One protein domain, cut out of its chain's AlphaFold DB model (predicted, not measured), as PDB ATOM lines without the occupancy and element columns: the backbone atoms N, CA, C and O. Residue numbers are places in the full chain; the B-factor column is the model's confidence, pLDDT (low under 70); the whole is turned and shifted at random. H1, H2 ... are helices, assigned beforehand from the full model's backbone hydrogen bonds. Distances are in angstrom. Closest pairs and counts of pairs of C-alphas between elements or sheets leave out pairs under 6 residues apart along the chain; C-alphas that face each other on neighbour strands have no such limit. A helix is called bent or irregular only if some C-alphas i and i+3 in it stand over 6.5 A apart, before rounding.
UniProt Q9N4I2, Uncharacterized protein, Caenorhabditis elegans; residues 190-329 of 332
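Overview. This is residues 190 to 329 of the 332 residues of an uncharacterized protein of Caenorhabditis elegans (UniProt Q9N4I2). A compact bundle of helices runs mostly along one long axis, with H5 in the middle and H1, H3, H4 and H6 placed round it. H2 and H3 follow each other along one side of the bundle, at a clear angle to each other, and the long link of residues 244 to 260 runs back along H5 between the sides of H3 and H4. The printed part has 140 residues with six named helices, H1 to H6 in chain order, and no named strand; the class is all helix. The whole is compact, with a radius of gyration of the C-alphas of 14.5 A, and spans 41 by 30 by 23 A.

Arrangement. H1, residues 190 to 214, touches H6, residues 307 to 323, with its residues 203 to 214 alone; their closest C-alphas, of Ala 203 and Met 320, are 5.6 A apart, at a shallow tilt of 17 degrees, opposite ways. H1 and H2, residues 219 to 228, form a hairpin and only just touch, with 3 pairs of C-alphas within 8 A, the closest being Asn 208 and Leu 228 at 7.5 A. H3, residues 231 to 243, is close to but not clearly touching H1 and H2. The hub is H5, residues 282 to 302, which touches the five other helices. Its closest C-alphas to H3 are Ala 287 and Met 241, 4.2 A apart, at a shallow tilt of 27 degrees, opposite ways. H2 touches H5 at Asn 221 and Cys 302, their closest C-alphas, 6.1 A apart. H4, residues 261 to 278, forms a hairpin with H5, and H5 forms another with H6, where the closest C-alphas, of Phe 292 and Ser 321, are 5.9 A apart. H4 is apart from H1, H2 and H3. In the six helices every O i to N i+4 pair is within hydrogen-bond range.

Along the chain. H1 begins at C-alpha 190, (20.031, -21.674, -28.606), and is 36.2 A long. H2 measures 14.2 A and H3 17.4 A. H4, 26.0 A, begins at C-alpha 261, (46.310, -33.979, -53.214). H5 measures 30.1 A. H6, 24.0 A, ends at C-alpha 323, (38.273, -17.833, -35.803). None of the helices is bent.

Size, cuts and confidence. The two C-alphas farthest apart, of Asp 219 and Ile 329, are 42.8 A apart. The printed part has no cut. The link from H3 to H4, 17 residues, is long; the other links are tight. The mean pLDDT of the printed part is 81.3, and it is under 70 at residues 190 to 192, 243 to 250, 279 to 280, 304 and 326 to 329.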
ATOM      1  N   HIS A 190      20.686 -22.519 -27.609       52.62
ATOM      2  CA  HIS A 190      20.031 -21.674 -28.606       52.62
ATOM      3  C   HIS A 190      20.855 -20.415 -28.918       52.62
ATOM      4  O   HIS A 190      21.102 -20.122 -30.087       52.62
ATOM      5  N   ASN A 191      21.386 -19.740 -27.891       60.08
ATOM      6  CA  ASN A 191      22.242 -18.557 -28.073       60.08
ATOM      7  C   ASN A 191      23.535 -18.890 -28.828       60.08
ATOM      8  O   ASN A 191      23.969 -18.121 -29.682       60.08
ATOM      9  N   TRP A 192      24.108 -20.072 -28.572       61.41
ATOM     10  CA  TRP A 192      25.276 -20.568 -29.299       61.41
ATOM     11  C   TRP A 192      25.021 -20.667 -30.804       61.41
ATOM     12  O   TRP A 192      25.817 -20.163 -31.592       61.41
ATOM     13  N   LYS A 193      23.908 -21.294 -31.209       70.38
ATOM     14  CA  LYS A 193      23.575 -21.469 -32.630       70.38
ATOM     15  C   LYS A 193      23.405 -20.120 -33.330       70.38
ATOM     16  O   LYS A 193      23.894 -19.960 -34.444       70.38
ATOM     17  N   THR A 194      22.757 -19.157 -32.678       73.86
ATOM     18  CA  THR A 194      22.512 -17.821 -33.243       73.86
ATOM     19  C   THR A 194      23.803 -17.024 -33.423       73.86
ATOM     20  O   THR A 194      24.071 -16.546 -34.526       73.86
ATOM     21  N   GLU A 195      24.638 -16.925 -32.384       73.79
ATOM     22  CA  GLU A 195      25.914 -16.203 -32.467       73.79
ATOM     23  C   GLU A 195      26.869 -16.884 -33.452       73.79
ATOM     24  O   GLU A 195      27.376 -16.249 -34.376       73.79
ATOM     25  N   MET A 196      27.044 -18.204 -33.353       77.48
ATOM     26  CA  MET A 196      27.919 -18.933 -34.273       77.48
ATOM     27  C   MET A 196      27.459 -18.841 -35.719       77.48
ATOM     28  O   MET A 196      28.306 -18.744 -36.602       77.48
ATOM     29  N   ARG A 197      26.148 -18.826 -35.988       82.72
ATOM     30  CA  ARG A 197      25.630 -18.611 -37.344       82.72
ATOM     31  C   ARG A 197      26.025 -17.234 -37.877       82.72
ATOM     32  O   ARG A 197      26.418 -17.137 -39.035       82.72
ATOM     33  N   LYS A 198      25.981 -16.184 -37.050       83.92
ATOM     34  CA  LYS A 198      26.398 -14.832 -37.450       83.92
ATOM     35  C   LYS A 198      27.887 -14.773 -37.792       83.92
ATOM     36  O   LYS A 198      28.237 -14.270 -38.858       83.92
ATOM     37  N   ILE A 199      28.761 -15.309 -36.934       84.00
ATOM     38  CA  ILE A 199      30.206 -15.333 -37.224       84.00
ATOM     39  C   ILE A 199      30.513 -16.248 -38.417       84.00
ATOM     40  O   ILE A 199      31.310 -15.871 -39.274       84.00
ATOM     41  N   ALA A 200      29.868 -17.411 -38.523       86.07
ATOM     42  CA  ALA A 200      30.031 -18.300 -39.673       86.07
ATOM     43  C   ALA A 200      29.594 -17.623 -40.981       86.07
ATOM     44  O   ALA A 200      30.287 -17.765 -41.983       86.07
ATOM     45  N   GLY A 201      28.534 -16.810 -40.953       88.07
ATOM     46  CA  GLY A 201      28.125 -15.966 -42.077       88.07
ATOM     47  C   GLY A 201      29.177 -14.930 -42.468       88.07
ATOM     48  O   GLY A 201      29.508 -14.803 -43.643       88.07
ATOM     49  N   GLN A 202      29.766 -14.233 -41.494       88.86
ATOM     50  CA  GLN A 202      30.855 -13.280 -41.754       88.86
ATOM     51  C   GLN A 202      32.100 -13.969 -42.329       88.86
ATOM     52  O   GLN A 202      32.732 -13.455 -43.250       88.86
ATOM     53  N   ALA A 203      32.444 -15.143 -41.797       89.89
ATOM     54  CA  ALA A 203      33.546 -15.962 -42.282       89.89
ATOM     55  C   ALA A 203      33.300 -16.455 -43.717       89.89
ATOM     56  O   ALA A 203      34.195 -16.355 -44.551       89.89
ATOM     57  N   ALA A 204      32.088 -16.939 -44.004       90.68
ATOM     58  CA  ALA A 204      31.669 -17.368 -45.333       90.68
ATOM     59  C   ALA A 204      31.777 -16.224 -46.346       90.68
ATOM     60  O   ALA A 204      32.401 -16.391 -47.390       90.68
ATOM     61  N   GLN A 205      31.261 -15.040 -45.998       90.25
ATOM     62  CA  GLN A 205      31.350 -13.856 -46.848       90.25
ATOM     63  C   GLN A 205      32.806 -13.492 -47.161       90.25
ATOM     64  O   GLN A 205      33.164 -13.323 -48.322       90.25
ATOM     65  N   ALA A 206      33.668 -13.447 -46.141       90.45
ATOM     66  CA  ALA A 206      35.077 -13.104 -46.320       90.45
ATOM     67  C   ALA A 206      35.837 -14.109 -47.206       90.45
ATOM     68  O   ALA A 206      36.767 -13.720 -47.914       90.45
ATOM     69  N   ILE A 207      35.474 -15.395 -47.155       90.81
ATOM     70  CA  ILE A 207      36.041 -16.419 -48.041       90.81
ATOM     71  C   ILE A 207      35.514 -16.220 -49.466       90.81
ATOM     72  O   ILE A 207      36.316 -16.173 -50.395       90.81
ATOM     73  N   ASN A 208      34.202 -16.044 -49.641       89.35
ATOM     74  CA  ASN A 208      33.575 -15.849 -50.952       89.35
ATOM     75  C   ASN A 208      34.143 -14.629 -51.685       89.35
ATOM     76  O   ASN A 208      34.516 -14.732 -52.854       89.35
ATOM     77  N   ASP A 209      34.283 -13.502 -50.982       88.59
ATOM     78  CA  ASP A 209      34.864 -12.275 -51.530       88.59
ATOM     79  C   ASP A 209      36.295 -12.505 -52.028       88.59
ATOM     80  O   ASP A 209      36.668 -12.029 -53.101       88.59
ATOM     81  N   LEU A 210      37.094 -13.279 -51.285       90.45
ATOM     82  CA  LEU A 210      38.463 -13.593 -51.685       90.45
ATOM     83  C   LEU A 210      38.508 -14.552 -52.883       90.45
ATOM     84  O   LEU A 210      39.309 -14.333 -53.792       90.45
ATOM     85  N   ILE A 211      37.652 -15.581 -52.929       87.71
ATOM     86  CA  ILE A 211      37.586 -16.498 -54.084       87.71
ATOM     87  C   ILE A 211      37.221 -15.705 -55.346       87.71
ATOM     88  O   ILE A 211      37.897 -15.853 -56.362       87.71
ATOM     89  N   ARG A 212      36.241 -14.792 -55.272       86.37
ATOM     90  CA  ARG A 212      35.864 -13.901 -56.386       86.37
ATOM     91  C   ARG A 212      37.006 -13.018 -56.884       86.37
ATOM     92  O   ARG A 212      37.090 -12.759 -58.078       86.37
ATOM     93  N   GLN A 213      37.846 -12.523 -55.978       87.31
ATOM     94  CA  GLN A 213      38.990 -11.673 -56.329       87.31
ATOM     95  C   GLN A 213      40.153 -12.467 -56.934       87.31
ATOM     96  O   GLN A 213      40.938 -11.911 -57.695       87.31
ATOM     97  N   THR A 214      40.277 -13.746 -56.575       86.91
ATOM     98  CA  THR A 214      41.445 -14.577 -56.907       86.91
ATOM     99  C   THR A 214      41.234 -15.409 -58.171       86.91
ATOM    100  O   THR A 214      42.182 -15.681 -58.904       86.91
ATOM    101  N   VAL A 215      40.004 -15.859 -58.414       83.89
ATOM    102  CA  VAL A 215      39.686 -16.822 -59.471       83.89
ATOM    103  C   VAL A 215      39.173 -16.103 -60.719       83.89
ATOM    104  O   VAL A 215      38.308 -15.233 -60.637       83.89
ATOM    105  N   GLU A 216      39.677 -16.496 -61.890       73.16
ATOM    106  CA  GLU A 216      39.246 -15.935 -63.170       73.16
ATOM    107  C   GLU A 216      37.748 -16.149 -63.417       73.16
ATOM    108  O   GLU A 216      37.188 -17.228 -63.201       73.16
ATOM    109  N   ASN A 217      37.082 -15.108 -63.915       71.45
ATOM    110  CA  ASN A 217      35.643 -15.124 -64.133       71.45
ATOM    111  C   ASN A 217      35.286 -15.823 -65.457       71.45
ATOM    112  O   ASN A 217      35.023 -15.173 -66.468       71.45
ATOM    113  N   ASN A 218      35.275 -17.155 -65.445       73.92
ATOM    114  CA  ASN A 218      34.749 -17.982 -66.530       73.92
ATOM    115  C   ASN A 218      33.334 -18.504 -66.195       73.92
ATOM    116  O   ASN A 218      32.881 -18.443 -65.050       73.92
ATOM    117  N   ASP A 219      32.600 -19.010 -67.189       75.47
ATOM    118  CA  ASP A 219      31.209 -19.446 -66.982       75.47
ATOM    119  C   ASP A 219      31.075 -20.630 -66.014       75.47
ATOM    120  O   ASP A 219      30.044 -20.779 -65.354       75.47
ATOM    121  N   PHE A 220      32.122 -21.451 -65.887       76.24
ATOM    122  CA  PHE A 220      32.187 -22.512 -64.886       76.24
ATOM    123  C   PHE A 220      32.234 -21.921 -63.470       76.24
ATOM    124  O   PHE A 220      31.395 -22.250 -62.632       76.24
ATOM    125  N   ASN A 221      33.138 -20.973 -63.231       80.51
ATOM    126  CA  ASN A 221      33.303 -20.297 -61.952       80.51
ATOM    127  C   ASN A 221      32.063 -19.476 -61.592       80.51
ATOM    128  O   ASN A 221      31.657 -19.496 -60.438       80.51
ATOM    129  N   LYS A 222      31.364 -18.861 -62.557       80.29
ATOM    130  CA  LYS A 222      30.068 -18.197 -62.302       80.29
ATOM    131  C   LYS A 222      29.019 -19.142 -61.721       80.29
ATOM    132  O   LYS A 222      28.319 -18.760 -60.785       80.29
ATOM    133  N   LYS A 223      28.902 -20.365 -62.252       82.64
ATOM    134  CA  LYS A 223      27.983 -21.378 -61.706       82.64
ATOM    135  C   LYS A 223      28.407 -21.799 -60.301       82.64
ATOM    136  O   LYS A 223      27.568 -21.843 -59.410       82.64
ATOM    137  N   MET A 224      29.705 -22.017 -60.092       81.14
ATOM    138  CA  MET A 224      30.245 -22.353 -58.773       81.14
ATOM    139  C   MET A 224      30.024 -21.235 -57.748       81.14
ATOM    140  O   MET A 224      29.651 -21.525 -56.618       81.14
ATOM    141  N   PHE A 225      30.190 -19.967 -58.133       82.60
ATOM    142  CA  PHE A 225      29.896 -18.813 -57.282       82.60
ATOM    143  C   PHE A 225      28.410 -18.727 -56.943       82.60
ATOM    144  O   PHE A 225      28.067 -18.531 -55.782       82.60
ATOM    145  N   ALA A 226      27.532 -18.947 -57.926       83.12
ATOM    146  CA  ALA A 226      26.093 -18.985 -57.692       83.12
ATOM    147  C   ALA A 226      25.697 -20.101 -56.709       83.12
ATOM    148  O   ALA A 226      24.822 -19.894 -55.874       83.12
ATOM    149  N   GLU A 227      26.349 -21.265 -56.770       83.58
ATOM    150  CA  GLU A 227      26.142 -22.343 -55.798       83.58
ATOM    151  C   GLU A 227      26.722 -22.012 -54.418       83.58
ATOM    152  O   GLU A 227      26.061 -22.244 -53.406       83.58
ATOM    153  N   LEU A 228      27.939 -21.474 -54.367       82.62
ATOM    154  CA  LEU A 228      28.650 -21.129 -53.134       82.62
ATOM    155  C   LEU A 228      27.932 -20.032 -52.333       82.62
ATOM    156  O   LEU A 228      27.953 -20.030 -51.103       82.62
ATOM    157  N   GLU A 229      27.280 -19.108 -53.032       82.14
ATOM    158  CA  GLU A 229      26.521 -17.996 -52.449       82.14
ATOM    159  C   GLU A 229      25.032 -18.286 -52.315       82.14
ATOM    160  O   GLU A 229      24.280 -17.454 -51.803       82.14
ATOM    161  N   ASN A 230      24.584 -19.460 -52.758       85.77
ATOM    162  CA  ASN A 230      23.202 -19.848 -52.583       85.77
ATOM    163  C   ASN A 230      22.900 -19.957 -51.085       85.77
ATOM    164  O   ASN A 230      23.433 -20.822 -50.383       85.77
ATOM    165  N   GLN A 231      21.990 -19.105 -50.609       84.21
ATOM    166  CA  GLN A 231      21.581 -19.074 -49.210       84.21
ATOM    167  C   GLN A 231      21.101 -20.447 -48.720       84.21
ATOM    168  O   GLN A 231      21.395 -20.815 -47.590       84.21
ATOM    169  N   GLN A 232      20.455 -21.252 -49.571       85.42
ATOM    170  CA  GLN A 232      20.025 -22.605 -49.205       85.42
ATOM    171  C   GLN A 232      21.207 -23.543 -48.925       85.42
ATOM    172  O   GLN A 232      21.138 -24.361 -48.007       85.42
ATOM    173  N   ASN A 233      22.306 -23.415 -49.676       83.21
ATOM    174  CA  ASN A 233      23.516 -24.208 -49.455       83.21
ATOM    175  C   ASN A 233      24.216 -23.792 -48.156       83.21
ATOM    176  O   ASN A 233      24.648 -24.655 -47.389       83.21
ATOM    177  N   LEU A 234      24.270 -22.486 -47.874       85.14
ATOM    178  CA  LEU A 234      24.796 -21.966 -46.611       85.14
ATOM    179  C   LEU A 234      23.916 -22.370 -45.420       85.14
ATOM    180  O   LEU A 234      24.434 -22.825 -44.403       85.14
ATOM    181  N   ASP A 235      22.593 -22.298 -45.546       83.88
ATOM    182  CA  ASP A 235      21.662 -22.737 -44.505       83.88
ATOM    183  C   ASP A 235      21.788 -24.241 -44.242       83.88
ATOM    184  O   ASP A 235      21.786 -24.674 -43.087       83.88
ATOM    185  N   HIS A 236      21.978 -25.040 -45.295       83.96
ATOM    186  CA  HIS A 236      22.250 -26.467 -45.172       83.96
ATOM    187  C   HIS A 236      23.593 -26.745 -44.481       83.96
ATOM    188  O   HIS A 236      23.671 -27.630 -43.623       83.96
ATOM    189  N   LEU A 237      24.641 -25.978 -44.805       85.40
ATOM    190  CA  LEU A 237      25.923 -26.027 -44.103       85.40
ATOM    191  C   LEU A 237      25.732 -25.724 -42.613       85.40
ATOM    192  O   LEU A 237      26.173 -26.504 -41.770       85.40
ATOM    193  N   TYR A 238      25.036 -24.639 -42.278       84.83
ATOM    194  CA  TYR A 238      24.779 -24.261 -40.890       84.83
ATOM    195  C   TYR A 238      23.948 -25.317 -40.157       84.83
ATOM    196  O   TYR A 238      24.275 -25.664 -39.024       84.83
ATOM    197  N   GLY A 239      22.936 -25.901 -40.800       81.26
ATOM    198  CA  GLY A 239      22.195 -27.040 -40.249       81.26
ATOM    199  C   GLY A 239      23.122 -28.216 -39.922       81.26
ATOM    200  O   GLY A 239      23.131 -28.715 -38.799       81.26
ATOM    201  N   LYS A 240      24.007 -28.601 -40.851       80.46
ATOM    202  CA  LYS A 240      25.009 -29.658 -40.614       80.46
ATOM    203  C   LYS A 240      25.987 -29.328 -39.488       80.46
ATOM    204  O   LYS A 240      26.363 -30.222 -38.732       80.46
ATOM    205  N   MET A 241      26.400 -28.068 -39.359       80.46
ATOM    206  CA  MET A 241      27.286 -27.630 -38.278       80.46
ATOM    207  C   MET A 241      26.617 -27.730 -36.902       80.46
ATOM    208  O   MET A 241      27.289 -28.060 -35.925       80.46
ATOM    209  N   PHE A 242      25.318 -27.435 -36.807       76.92
ATOM    210  CA  PHE A 242      24.649 -27.203 -35.524       76.92
ATOM    211  C   PHE A 242      23.675 -28.300 -35.080       76.92
ATOM    212  O   PHE A 242      23.390 -28.377 -33.882       76.92
ATOM    213  N   ASP A 243      23.174 -29.136 -35.993       69.74
ATOM    214  CA  ASP A 243      22.088 -30.082 -35.696       69.74
ATOM    215  C   ASP A 243      22.538 -31.548 -35.643       69.74
ATOM    216  O   ASP A 243      21.973 -32.321 -34.874       69.74
ATOM    217  N   ASP A 244      23.585 -31.944 -36.374       62.85
ATOM    218  CA  ASP A 244      24.105 -33.319 -36.315       62.85
ATOM    219  C   ASP A 244      25.636 -33.392 -36.462       62.85
ATOM    220  O   ASP A 244      26.170 -34.003 -37.396       62.85
ATOM    221  N   PRO A 245      26.397 -32.816 -35.511       56.52
ATOM    222  CA  PRO A 245      27.849 -32.946 -35.521       56.52
ATOM    223  C   PRO A 245      28.289 -34.410 -35.365       56.52
ATOM    224  O   PRO A 245      29.437 -34.741 -35.640       56.52
ATOM    225  N   ASN A 246      27.419 -35.333 -34.939       55.22
ATOM    226  CA  ASN A 246      27.816 -36.711 -34.667       55.22
ATOM    227  C   ASN A 246      28.109 -37.547 -35.930       55.22
ATOM    228  O   ASN A 246      28.711 -38.617 -35.796       55.22
ATOM    229  N   LYS A 247      27.795 -37.036 -37.127       58.96
ATOM    230  CA  LYS A 247      28.013 -37.719 -38.414       58.96
ATOM    231  C   LYS A 247      29.142 -37.161 -39.284       58.96
ATOM    232  O   LYS A 247      29.371 -37.684 -40.368       58.96
ATOM    233  N   ALA A 248      29.844 -36.118 -38.846       57.19
ATOM    234  CA  ALA A 248      30.985 -35.610 -39.602       57.19
ATOM    235  C   ALA A 248      32.170 -36.579 -39.474       57.19
ATOM    236  O   ALA A 248      32.911 -36.553 -38.485       57.19
ATOM    237  N   ASP A 249      32.320 -37.459 -40.459       62.97
ATOM    238  CA  ASP A 249      33.528 -38.252 -40.624       62.97
ATOM    239  C   ASP A 249      34.657 -37.362 -41.161       62.97
ATOM    240  O   ASP A 249      34.436 -36.455 -41.963       62.97
ATOM    241  N   TRP A 250      35.890 -37.623 -40.719       65.35
ATOM    242  CA  TRP A 250      37.093 -36.930 -41.195       65.35
ATOM    243  C   TRP A 250      37.455 -37.398 -42.605       65.35
ATOM    244  O   TRP A 250      38.429 -38.128 -42.795       65.35
ATOM    245  N   ILE A 251      36.637 -37.018 -43.579       70.44
ATOM    246  CA  ILE A 251      36.751 -37.433 -44.974       70.44
ATOM    247  C   ILE A 251      37.216 -36.237 -45.801       70.44
ATOM    248  O   ILE A 251      36.674 -35.142 -45.688       70.44
ATOM    249  N   MET A 252      38.217 -36.461 -46.648       75.49
ATOM    250  CA  MET A 252      38.576 -35.531 -47.715       75.49
ATOM    251  C   MET A 252      37.787 -35.928 -48.963       75.49
ATOM    252  O   MET A 252      37.852 -37.082 -49.387       75.49
ATOM    253  N   ILE A 253      37.015 -34.995 -49.523       77.62
ATOM    254  CA  ILE A 253      36.239 -35.243 -50.744       77.62
ATOM    255  C   ILE A 253      37.215 -35.283 -51.919       77.62
ATOM    256  O   ILE A 253      38.023 -34.369 -52.084       77.62
ATOM    257  N   ASP A 254      37.163 -36.338 -52.725       74.24
ATOM    258  CA  ASP A 254      37.989 -36.426 -53.927       74.24
ATOM    259  C   ASP A 254      37.537 -35.388 -54.968       74.24
ATOM    260  O   ASP A 254      36.343 -35.240 -55.233       74.24
ATOM    261  N   VAL A 255      38.491 -34.657 -55.548       74.99
ATOM    262  CA  VAL A 255      38.229 -33.603 -56.536       74.99
ATOM    263  C   VAL A 255      39.144 -33.834 -57.726       74.99
ATOM    264  O   VAL A 255      40.351 -33.643 -57.643       74.99
ATOM    265  N   LYS A 256      38.555 -34.221 -58.862       73.56
ATOM    266  CA  LYS A 256      39.315 -34.619 -60.059       73.56
ATOM    267  C   LYS A 256      40.164 -33.501 -60.666       73.56
ATOM    268  O   LYS A 256      41.154 -33.800 -61.316       73.56
ATOM    269  N   LYS A 257      39.735 -32.245 -60.515       74.56
ATOM    270  CA  LYS A 257      40.360 -31.081 -61.162       74.56
ATOM    271  C   LYS A 257      41.691 -30.661 -60.540       74.56
ATOM    272  O   LYS A 257      42.481 -30.021 -61.214       74.56
ATOM    273  N   PHE A 258      41.921 -30.972 -59.268       79.43
ATOM    274  CA  PHE A 258      43.085 -30.483 -58.540       79.43
ATOM    275  C   PHE A 258      43.995 -31.652 -58.186       79.43
ATOM    276  O   PHE A 258      43.681 -32.478 -57.328       79.43
ATOM    277  N   THR A 259      45.124 -31.734 -58.875       79.51
ATOM    278  CA  THR A 259      46.038 -32.881 -58.826       79.51
ATOM    279  C   THR A 259      46.917 -32.898 -57.568       79.51
ATOM    280  O   THR A 259      47.350 -33.967 -57.130       79.51
ATOM    281  N   GLU A 260      47.096 -31.749 -56.908       83.82
ATOM    282  CA  GLU A 260      47.954 -31.559 -55.728       83.82
ATOM    283  C   GLU A 260      47.322 -32.061 -54.411       83.82
ATOM    284  O   GLU A 260      47.221 -31.365 -53.394       83.82
ATOM    285  N   ASN A 261      46.915 -33.332 -54.384       84.56
ATOM    286  CA  ASN A 261      46.310 -33.979 -53.214       84.56
ATOM    287  C   ASN A 261      47.210 -33.957 -51.966       84.56
ATOM    288  O   ASN A 261      46.710 -33.939 -50.837       84.56
ATOM    289  N   HIS A 262      48.537 -33.938 -52.137       87.11
ATOM    290  CA  HIS A 262      49.464 -33.803 -51.013       87.11
ATOM    291  C   HIS A 262      49.251 -32.480 -50.266       87.11
ATOM    292  O   HIS A 262      49.191 -32.469 -49.034       87.11
ATOM    293  N   LEU A 263      49.081 -31.383 -51.005       89.20
ATOM    294  CA  LEU A 263      48.856 -30.057 -50.446       89.20
ATOM    295  C   LEU A 263      47.506 -29.977 -49.725       89.20
ATOM    296  O   LEU A 263      47.444 -29.495 -48.591       89.20
ATOM    297  N   ARG A 264      46.446 -30.547 -50.315       90.24
ATOM    298  CA  ARG A 264      45.135 -30.691 -49.655       90.24
ATOM    299  C   ARG A 264      45.272 -31.408 -48.312       90.24
ATOM    300  O   ARG A 264      44.899 -30.873 -47.267       90.24
ATOM    301  N   MET A 265      45.941 -32.563 -48.305       87.67
ATOM    302  CA  MET A 265      46.199 -33.342 -47.091       87.67
ATOM    303  C   MET A 265      46.981 -32.572 -46.021       87.67
ATOM    304  O   MET A 265      46.729 -32.773 -44.829       87.67
ATOM    305  N   GLN A 266      47.910 -31.687 -46.398       91.73
ATOM    306  CA  GLN A 266      48.599 -30.830 -45.430       91.73
ATOM    307  C   GLN A 266      47.622 -29.889 -44.715       91.73
ATOM    308  O   GLN A 266      47.695 -29.769 -43.492       91.73
ATOM    309  N   TYR A 267      46.684 -29.264 -45.430       92.84
ATOM    310  CA  TYR A 267      45.674 -28.402 -44.808       92.84
ATOM    311  C   TYR A 267      44.708 -29.186 -43.914       92.84
ATOM    312  O   TYR A 267      44.456 -28.749 -42.792       92.84
ATOM    313  N   PHE A 268      44.261 -30.378 -44.331       90.55
ATOM    314  CA  PHE A 268      43.452 -31.266 -43.478       90.55
ATOM    315  C   PHE A 268      44.187 -31.675 -42.190       90.55
ATOM    316  O   PHE A 268      43.577 -31.749 -41.122       90.55
ATOM    317  N   ARG A 269      45.506 -31.911 -42.250       88.52
ATOM    318  CA  ARG A 269      46.319 -32.159 -41.046       88.52
ATOM    319  C   ARG A 269      46.418 -30.914 -40.169       88.52
ATOM    320  O   ARG A 269      46.127 -31.014 -38.980       88.52
ATOM    321  N   LYS A 270      46.738 -29.752 -40.753       92.34
ATOM    322  CA  LYS A 270      46.853 -28.472 -40.033       92.34
ATOM    323  C   LYS A 270      45.568 -28.119 -39.286       92.34
ATOM    324  O   LYS A 270      45.624 -27.852 -38.089       92.34
ATOM    325  N   ILE A 271      44.405 -28.164 -39.949       90.68
ATOM    326  CA  ILE A 271      43.130 -27.857 -39.283       90.68
ATOM    327  C   ILE A 271      42.837 -28.872 -38.179       90.68
ATOM    328  O   ILE A 271      42.451 -28.492 -37.079       90.68
ATOM    329  N   ARG A 272      43.079 -30.168 -38.418       87.47
ATOM    330  CA  ARG A 272      42.860 -31.203 -37.406       87.47
ATOM    331  C   ARG A 272      43.724 -30.967 -36.171       87.47
ATOM    332  O   ARG A 272      43.215 -31.093 -35.058       87.47
ATOM    333  N   GLU A 273      45.001 -30.651 -36.355       88.55
ATOM    334  CA  GLU A 273      45.934 -30.343 -35.270       88.55
ATOM    335  C   GLU A 273      45.499 -29.095 -34.498       88.55
ATOM    336  O   GLU A 273      45.389 -29.159 -33.276       88.55
ATOM    337  N   GLU A 274      45.156 -28.003 -35.185       87.70
ATOM    338  CA  GLU A 274      44.697 -26.764 -34.542       87.70
ATOM    339  C   GLU A 274      43.382 -26.951 -33.769       87.70
ATOM    340  O   GLU A 274      43.260 -26.481 -32.635       87.70
ATOM    341  N   LEU A 275      42.424 -27.702 -34.323       86.17
ATOM    342  CA  LEU A 275      41.159 -28.009 -33.652       86.17
ATOM    343  C   LEU A 275      41.371 -28.828 -32.374       86.17
ATOM    344  O   LEU A 275      40.823 -28.488 -31.327       86.17
ATOM    345  N   HIS A 276      42.196 -29.879 -32.432       81.60
ATOM    346  CA  HIS A 276      42.468 -30.735 -31.268       81.60
ATOM    347  C   HIS A 276      43.415 -30.090 -30.249       81.60
ATOM    348  O   HIS A 276      43.414 -30.484 -29.085       81.60
ATOM    349  N   LYS A 277      44.232 -29.120 -30.671       81.26
ATOM    350  CA  LYS A 277      45.099 -28.340 -29.783       81.26
ATOM    351  C   LYS A 277      44.295 -27.363 -28.929       81.26
ATOM    352  O   LYS A 277      44.655 -27.136 -27.779       81.26
ATOM    353  N   ARG A 278      43.232 -26.774 -29.488       72.77
ATOM    354  CA  ARG A 278      42.472 -25.697 -28.837       72.77
ATOM    355  C   ARG A 278      41.176 -26.164 -28.163       72.77
ATOM    356  O   ARG A 278      40.737 -25.504 -27.230       72.77
ATOM    357  N   PHE A 279      40.569 -27.271 -28.606       68.46
ATOM    358  CA  PHE A 279      39.255 -27.716 -28.122       68.46
ATOM    359  C   PHE A 279      39.216 -29.193 -27.773       68.46
ATOM    360  O   PHE A 279      39.932 -30.027 -28.322       68.46
ATOM    361  N   THR A 280      38.302 -29.508 -26.863       60.44
ATOM    362  CA  THR A 280      38.017 -30.869 -26.404       60.44
ATOM    363  C   THR A 280      36.600 -31.301 -26.763       60.44
ATOM    364  O   THR A 280      36.325 -32.496 -26.902       60.44
ATOM    365  N   ASN A 281      35.701 -30.336 -26.984       73.54
ATOM    366  CA  ASN A 281      34.336 -30.606 -27.398       73.54
ATOM    367  C   ASN A 281      34.301 -31.087 -28.858       73.54
ATOM    368  O   ASN A 281      34.451 -30.310 -29.803       73.54
ATOM    369  N   GLN A 282      34.052 -32.388 -29.028       76.01
ATOM    370  CA  GLN A 282      33.926 -33.043 -30.331       76.01
ATOM    371  C   GLN A 282      32.836 -32.419 -31.207       76.01
ATOM    372  O   GLN A 282      33.000 -32.393 -32.421       76.01
ATOM    373  N   HIS A 283      31.761 -31.879 -30.628       76.47
ATOM    374  CA  HIS A 283      30.704 -31.228 -31.399       76.47
ATOM    375  C   HIS A 283      31.219 -29.984 -32.121       76.47
ATOM    376  O   HIS A 283      30.952 -29.813 -33.304       76.47
ATOM    377  N   ILE A 284      32.023 -29.166 -31.446       78.11
ATOM    378  CA  ILE A 284      32.601 -27.943 -32.021       78.11
ATOM    379  C   ILE A 284      33.662 -28.289 -33.040       78.11
ATOM    380  O   ILE A 284      33.664 -27.734 -34.131       78.11
ATOM    381  N   ILE A 285      34.547 -29.225 -32.691       82.04
ATOM    382  CA  ILE A 285      35.586 -29.700 -33.602       82.04
ATOM    383  C   ILE A 285      34.945 -30.141 -34.919       82.04
ATOM    384  O   ILE A 285      35.409 -29.754 -35.985       82.04
ATOM    385  N   ARG A 286      33.851 -30.904 -34.848       82.80
ATOM    386  CA  ARG A 286      33.136 -31.392 -36.026       82.80
ATOM    387  C   ARG A 286      32.357 -30.298 -36.747       82.80
ATOM    388  O   ARG A 286      32.407 -30.259 -37.966       82.80
ATOM    389  N   ALA A 287      31.720 -29.377 -36.027       83.68
ATOM    390  CA  ALA A 287      31.050 -28.224 -36.624       83.68
ATOM    391  C   ALA A 287      32.031 -27.355 -37.429       83.68
ATOM    392  O   ALA A 287      31.792 -27.049 -38.594       83.68
ATOM    393  N   VAL A 288      33.176 -27.011 -36.839       88.25
ATOM    394  CA  VAL A 288      34.213 -26.219 -37.511       88.25
ATOM    395  C   VAL A 288      34.872 -27.014 -38.639       88.25
ATOM    396  O   VAL A 288      35.185 -26.447 -39.682       88.25
ATOM    397  N   PHE A 289      35.032 -28.329 -38.483       89.18
ATOM    398  CA  PHE A 289      35.519 -29.180 -39.565       89.18
ATOM    399  C   PHE A 289      34.542 -29.246 -40.750       89.18
ATOM    400  O   PHE A 289      34.992 -29.153 -41.886       89.18
ATOM    401  N   CYS A 290      33.227 -29.318 -40.512       88.14
ATOM    402  CA  CYS A 290      32.215 -29.228 -41.570       88.14
ATOM    403  C   CYS A 290      32.323 -27.909 -42.345       88.14
ATOM    404  O   CYS A 290      32.282 -27.922 -43.573       88.14
ATOM    405  N   PHE A 291      32.501 -26.787 -41.637       89.87
ATOM    406  CA  PHE A 291      32.737 -25.481 -42.259       89.87
ATOM    407  C   PHE A 291      33.993 -25.502 -43.135       89.87
ATOM    408  O   PHE A 291      33.937 -25.155 -44.312       89.87
ATOM    409  N   PHE A 292      35.114 -25.973 -42.585       92.81
ATOM    410  CA  PHE A 292      36.376 -26.082 -43.311       92.81
ATOM    411  C   PHE A 292      36.241 -26.943 -44.577       92.81
ATOM    412  O   PHE A 292      36.640 -26.512 -45.655       92.81
ATOM    413  N   GLN A 293      35.654 -28.138 -44.459       90.37
ATOM    414  CA  GLN A 293      35.506 -29.094 -45.558       90.37
ATOM    415  C   GLN A 293      34.619 -28.546 -46.682       90.37
ATOM    416  O   GLN A 293      34.897 -28.793 -47.853       90.37
ATOM    417  N   PHE A 294      33.572 -27.791 -46.338       89.77
ATOM    418  CA  PHE A 294      32.711 -27.140 -47.321       89.77
ATOM    419  C   PHE A 294      33.502 -26.152 -48.184       89.77
ATOM    420  O   PHE A 294      33.510 -26.280 -49.404       89.77
ATOM    421  N   PHE A 295      34.217 -25.206 -47.570       91.69
ATOM    422  CA  PHE A 295      34.979 -24.211 -48.331       91.69
ATOM    423  C   PHE A 295      36.193 -24.806 -49.042       91.69
ATOM    424  O   PHE A 295      36.508 -24.379 -50.148       91.69
ATOM    425  N   GLU A 296      36.844 -25.811 -48.456       92.57
ATOM    426  CA  GLU A 296      37.941 -26.529 -49.108       92.57
ATOM    427  C   GLU A 296      37.497 -27.152 -50.434       92.57
ATOM    428  O   GLU A 296      38.199 -27.004 -51.434       92.57
ATOM    429  N   TYR A 297      36.310 -27.764 -50.477       89.40
ATOM    430  CA  TYR A 297      35.753 -28.314 -51.710       89.40
ATOM    431  C   TYR A 297      35.600 -27.235 -52.791       89.40
ATOM    432  O   TYR A 297      36.109 -27.401 -53.898       89.40
ATOM    433  N   TYR A 298      34.963 -26.104 -52.469       87.93
ATOM    434  CA  TYR A 298      34.754 -25.023 -53.439       87.93
ATOM    435  C   TYR A 298      36.066 -24.382 -53.896       87.93
ATOM    436  O   TYR A 298      36.242 -24.162 -55.090       87.93
ATOM    437  N   VAL A 299      37.013 -24.142 -52.983       89.65
ATOM    438  CA  VAL A 299      38.347 -23.639 -53.345       89.65
ATOM    439  C   VAL A 299      39.024 -24.592 -54.324       89.65
ATOM    440  O   VAL A 299      39.468 -24.150 -55.377       89.65
ATOM    441  N   THR A 300      39.040 -25.892 -54.016       88.19
ATOM    442  CA  THR A 300      39.677 -26.927 -54.848       88.19
ATOM    443  C   THR A 300      39.058 -27.021 -56.243       88.19
ATOM    444  O   THR A 300      39.756 -27.302 -57.211       88.19
ATOM    445  N   VAL A 301      37.747 -26.801 -56.365       84.98
ATOM    446  CA  VAL A 301      37.044 -26.843 -57.655       84.98
ATOM    447  C   VAL A 301      37.264 -25.567 -58.479       84.98
ATOM    448  O   VAL A 301      37.308 -25.655 -59.706       84.98
ATOM    449  N   CYS A 302      37.386 -24.404 -57.830       84.23
ATOM    450  CA  CYS A 302      37.497 -23.101 -58.495       84.23
ATOM    451  C   CYS A 302      38.926 -22.741 -58.932       84.23
ATOM    452  O   CYS A 302      39.100 -22.019 -59.913       84.23
ATOM    453  N   VAL A 303      39.957 -23.200 -58.215       80.74
ATOM    454  CA  VAL A 303      41.354 -22.959 -58.605       80.74
ATOM    455  C   VAL A 303      41.801 -24.032 -59.597       80.74
ATOM    456  O   VAL A 303      42.227 -25.115 -59.209       80.74
ATOM    457  N   ASP A 304      41.663 -23.754 -60.896       69.07
ATOM    458  CA  ASP A 304      42.143 -24.638 -61.970       69.07
ATOM    459  C   ASP A 304      43.685 -24.772 -61.882       69.07
ATOM    460  O   ASP A 304      44.421 -23.911 -62.357       69.07
ATOM    461  N   GLU A 305      44.159 -25.818 -61.190       70.26
ATOM    462  CA  GLU A 305      45.560 -26.241 -60.943       70.26
ATOM    463  C   GLU A 305      46.545 -25.193 -60.368       70.26
ATOM    464  O   GLU A 305      47.672 -25.531 -60.000       70.26
ATOM    465  N   SER A 306      46.133 -23.934 -60.197       83.93
ATOM    466  CA  SER A 306      46.963 -22.879 -59.610       83.93
ATOM    467  C   SER A 306      47.216 -23.132 -58.123       83.93
ATOM    468  O   SER A 306      46.396 -22.824 -57.249       83.93
ATOM    469  N   THR A 307      48.396 -23.681 -57.835       87.26
ATOM    470  CA  THR A 307      48.863 -23.968 -56.473       87.26
ATOM    471  C   THR A 307      48.936 -22.698 -55.620       87.26
ATOM    472  O   THR A 307      48.531 -22.726 -54.458       87.26
ATOM    473  N   ASP A 308      49.368 -21.570 -56.185       88.67
ATOM    474  CA  ASP A 308      49.485 -20.304 -55.452       88.67
ATOM    475  C   ASP A 308      48.115 -19.762 -55.026       88.67
ATOM    476  O   ASP A 308      47.920 -19.400 -53.861       88.67
ATOM    477  N   ASN A 309      47.133 -19.791 -55.934       89.95
ATOM    478  CA  ASN A 309      45.761 -19.393 -55.620       89.95
ATOM    479  C   ASN A 309      45.143 -20.334 -54.581       89.95
ATOM    480  O   ASN A 309      44.485 -19.874 -53.646       89.95
ATOM    481  N   TYR A 310      45.397 -21.642 -54.696       91.45
ATOM    482  CA  TYR A 310      44.956 -22.616 -53.703       91.45
ATOM    483  C   TYR A 310      45.538 -22.313 -52.313       91.45
ATOM    484  O   TYR A 310      44.790 -22.248 -51.340       91.45
ATOM    485  N   ILE A 311      46.852 -22.082 -52.202       92.76
ATOM    486  CA  ILE A 311      47.522 -21.762 -50.928       92.76
ATOM    487  C   ILE A 311      46.946 -20.481 -50.321       92.76
ATOM    488  O   ILE A 311      46.635 -20.451 -49.125       92.76
ATOM    489  N   LEU A 312      46.788 -19.432 -51.131       92.60
ATOM    490  CA  LEU A 312      46.232 -18.152 -50.699       92.60
ATOM    491  C   LEU A 312      44.831 -18.329 -50.100       92.60
ATOM    492  O   LEU A 312      44.577 -17.921 -48.962       92.60
ATOM    493  N   LEU A 313      43.940 -18.993 -50.839       93.27
ATOM    494  CA  LEU A 313      42.560 -19.220 -50.422       93.27
ATOM    495  C   LEU A 313      42.476 -20.151 -49.214       93.27
ATOM    496  O   LEU A 313      41.770 -19.852 -48.251       93.27
ATOM    497  N   MET A 314      43.243 -21.239 -49.190       95.41
ATOM    498  CA  MET A 314      43.219 -22.186 -48.077       95.41
ATOM    499  C   MET A 314      43.813 -21.627 -46.791       95.41
ATOM    500  O   MET A 314      43.338 -21.969 -45.706       95.41
ATOM    501  N   ASN A 315      44.797 -20.729 -46.872       94.44
ATOM    502  CA  ASN A 315      45.244 -19.977 -45.702       94.44
ATOM    503  C   ASN A 315      44.098 -19.140 -45.121       94.44
ATOM    504  O   ASN A 315      43.937 -19.107 -43.899       94.44
ATOM    505  N   LYS A 316      43.258 -18.536 -45.974       93.56
ATOM    506  CA  LYS A 316      42.079 -17.791 -45.522       93.56
ATOM    507  C   LYS A 316      41.016 -18.696 -44.910       93.56
ATOM    508  O   LYS A 316      40.517 -18.391 -43.828       93.56
ATOM    509  N   VAL A 317      40.704 -19.819 -45.558       94.47
ATOM    510  CA  VAL A 317      39.760 -20.822 -45.037       94.47
ATOM    511  C   VAL A 317      40.218 -21.326 -43.668       94.47
ATOM    512  O   VAL A 317      39.416 -21.382 -42.736       94.47
ATOM    513  N   LEU A 318      41.509 -21.631 -43.512       93.80
ATOM    514  CA  LEU A 318      42.096 -22.065 -42.244       93.80
ATOM    515  C   LEU A 318      41.994 -20.973 -41.167       93.80
ATOM    516  O   LEU A 318      41.537 -21.255 -40.061       93.80
ATOM    517  N   GLU A 319      42.370 -19.731 -41.491       92.38
ATOM    518  CA  GLU A 319      42.272 -18.576 -40.588       92.38
ATOM    519  C   GLU A 319      40.833 -18.377 -40.089       92.38
ATOM    520  O   GLU A 319      40.598 -18.278 -38.883       92.38
ATOM    521  N   MET A 320      39.862 -18.351 -41.008       91.72
ATOM    522  CA  MET A 320      38.450 -18.150 -40.681       91.72
ATOM    523  C   MET A 320      37.875 -19.322 -39.885       91.72
ATOM    524  O   MET A 320      37.191 -19.100 -38.889       91.72
ATOM    525  N   SER A 321      38.212 -20.561 -40.250       90.85
ATOM    526  CA  SER A 321      37.781 -21.754 -39.510       90.85
ATOM    527  C   SER A 321      38.294 -21.720 -38.069       90.85
ATOM    528  O   SER A 321      37.548 -21.978 -37.129       90.85
ATOM    529  N   ILE A 322      39.554 -21.324 -37.863       86.93
ATOM    530  CA  ILE A 322      40.128 -21.165 -36.523       86.93
ATOM    531  C   ILE A 322      39.461 -20.008 -35.765       86.93
ATOM    532  O   ILE A 322      39.311 -20.102 -34.552       86.93
ATOM    533  N   LYS A 323      39.022 -18.937 -36.435       84.82
ATOM    534  CA  LYS A 323      38.273 -17.833 -35.803       84.82
ATOM    535  C   LYS A 323      36.863 -18.210 -35.348       84.82
ATOM    536  O   LYS A 323      36.323 -17.515 -34.497       84.82
ATOM    537  N   LEU A 324      36.289 -19.309 -35.837       82.85
ATOM    538  CA  LEU A 324      35.027 -19.842 -35.301       82.85
ATOM    539  C   LEU A 324      35.197 -20.434 -33.896       82.85
ATOM    540  O   LEU A 324      34.229 -20.645 -33.175       82.85
ATOM    541  N   LEU A 325      36.433 -20.704 -33.491       74.26
ATOM    542  CA  LEU A 325      36.732 -21.404 -32.256       74.26
ATOM    543  C   LEU A 325      36.609 -20.586 -30.953       74.26
ATOM    544  O   LEU A 325      36.052 -21.114 -29.988       74.26
ATOM    545  N   PRO A 326      37.112 -19.335 -30.847       58.44
ATOM    546  CA  PRO A 326      37.236 -18.626 -29.569       58.44
ATOM    547  C   PRO A 326      35.912 -18.360 -28.843       58.44
ATOM    548  O   PRO A 326      35.914 -18.120 -27.640       58.44
ATOM    549  N   LEU A 327      34.776 -18.448 -29.533       52.60
ATOM    550  CA  LEU A 327      33.470 -18.117 -28.961       52.60
ATOM    551  C   LEU A 327      32.906 -19.186 -28.029       52.60
ATOM    552  O   LEU A 327      31.952 -18.917 -27.307       52.60
ATOM    553  N   TYR A 328      33.509 -20.373 -27.988       48.93
ATOM    554  CA  TYR A 328      33.129 -21.362 -26.984       48.93
ATOM    555  C   TYR A 328      33.877 -21.180 -25.659       48.93
ATOM    556  O   TYR A 328      33.372 -21.594 -24.626       48.93
ATOM    557  N   ILE A 329      35.049 -20.528 -25.656       44.59
ATOM    558  CA  ILE A 329      35.844 -20.326 -24.428       44.59
ATOM    559  C   ILE A 329      35.298 -19.156 -23.592       44.59
ATOM    560  O   ILE A 329      35.498 -19.125 -22.387       44.59
TER     561      ILE A 329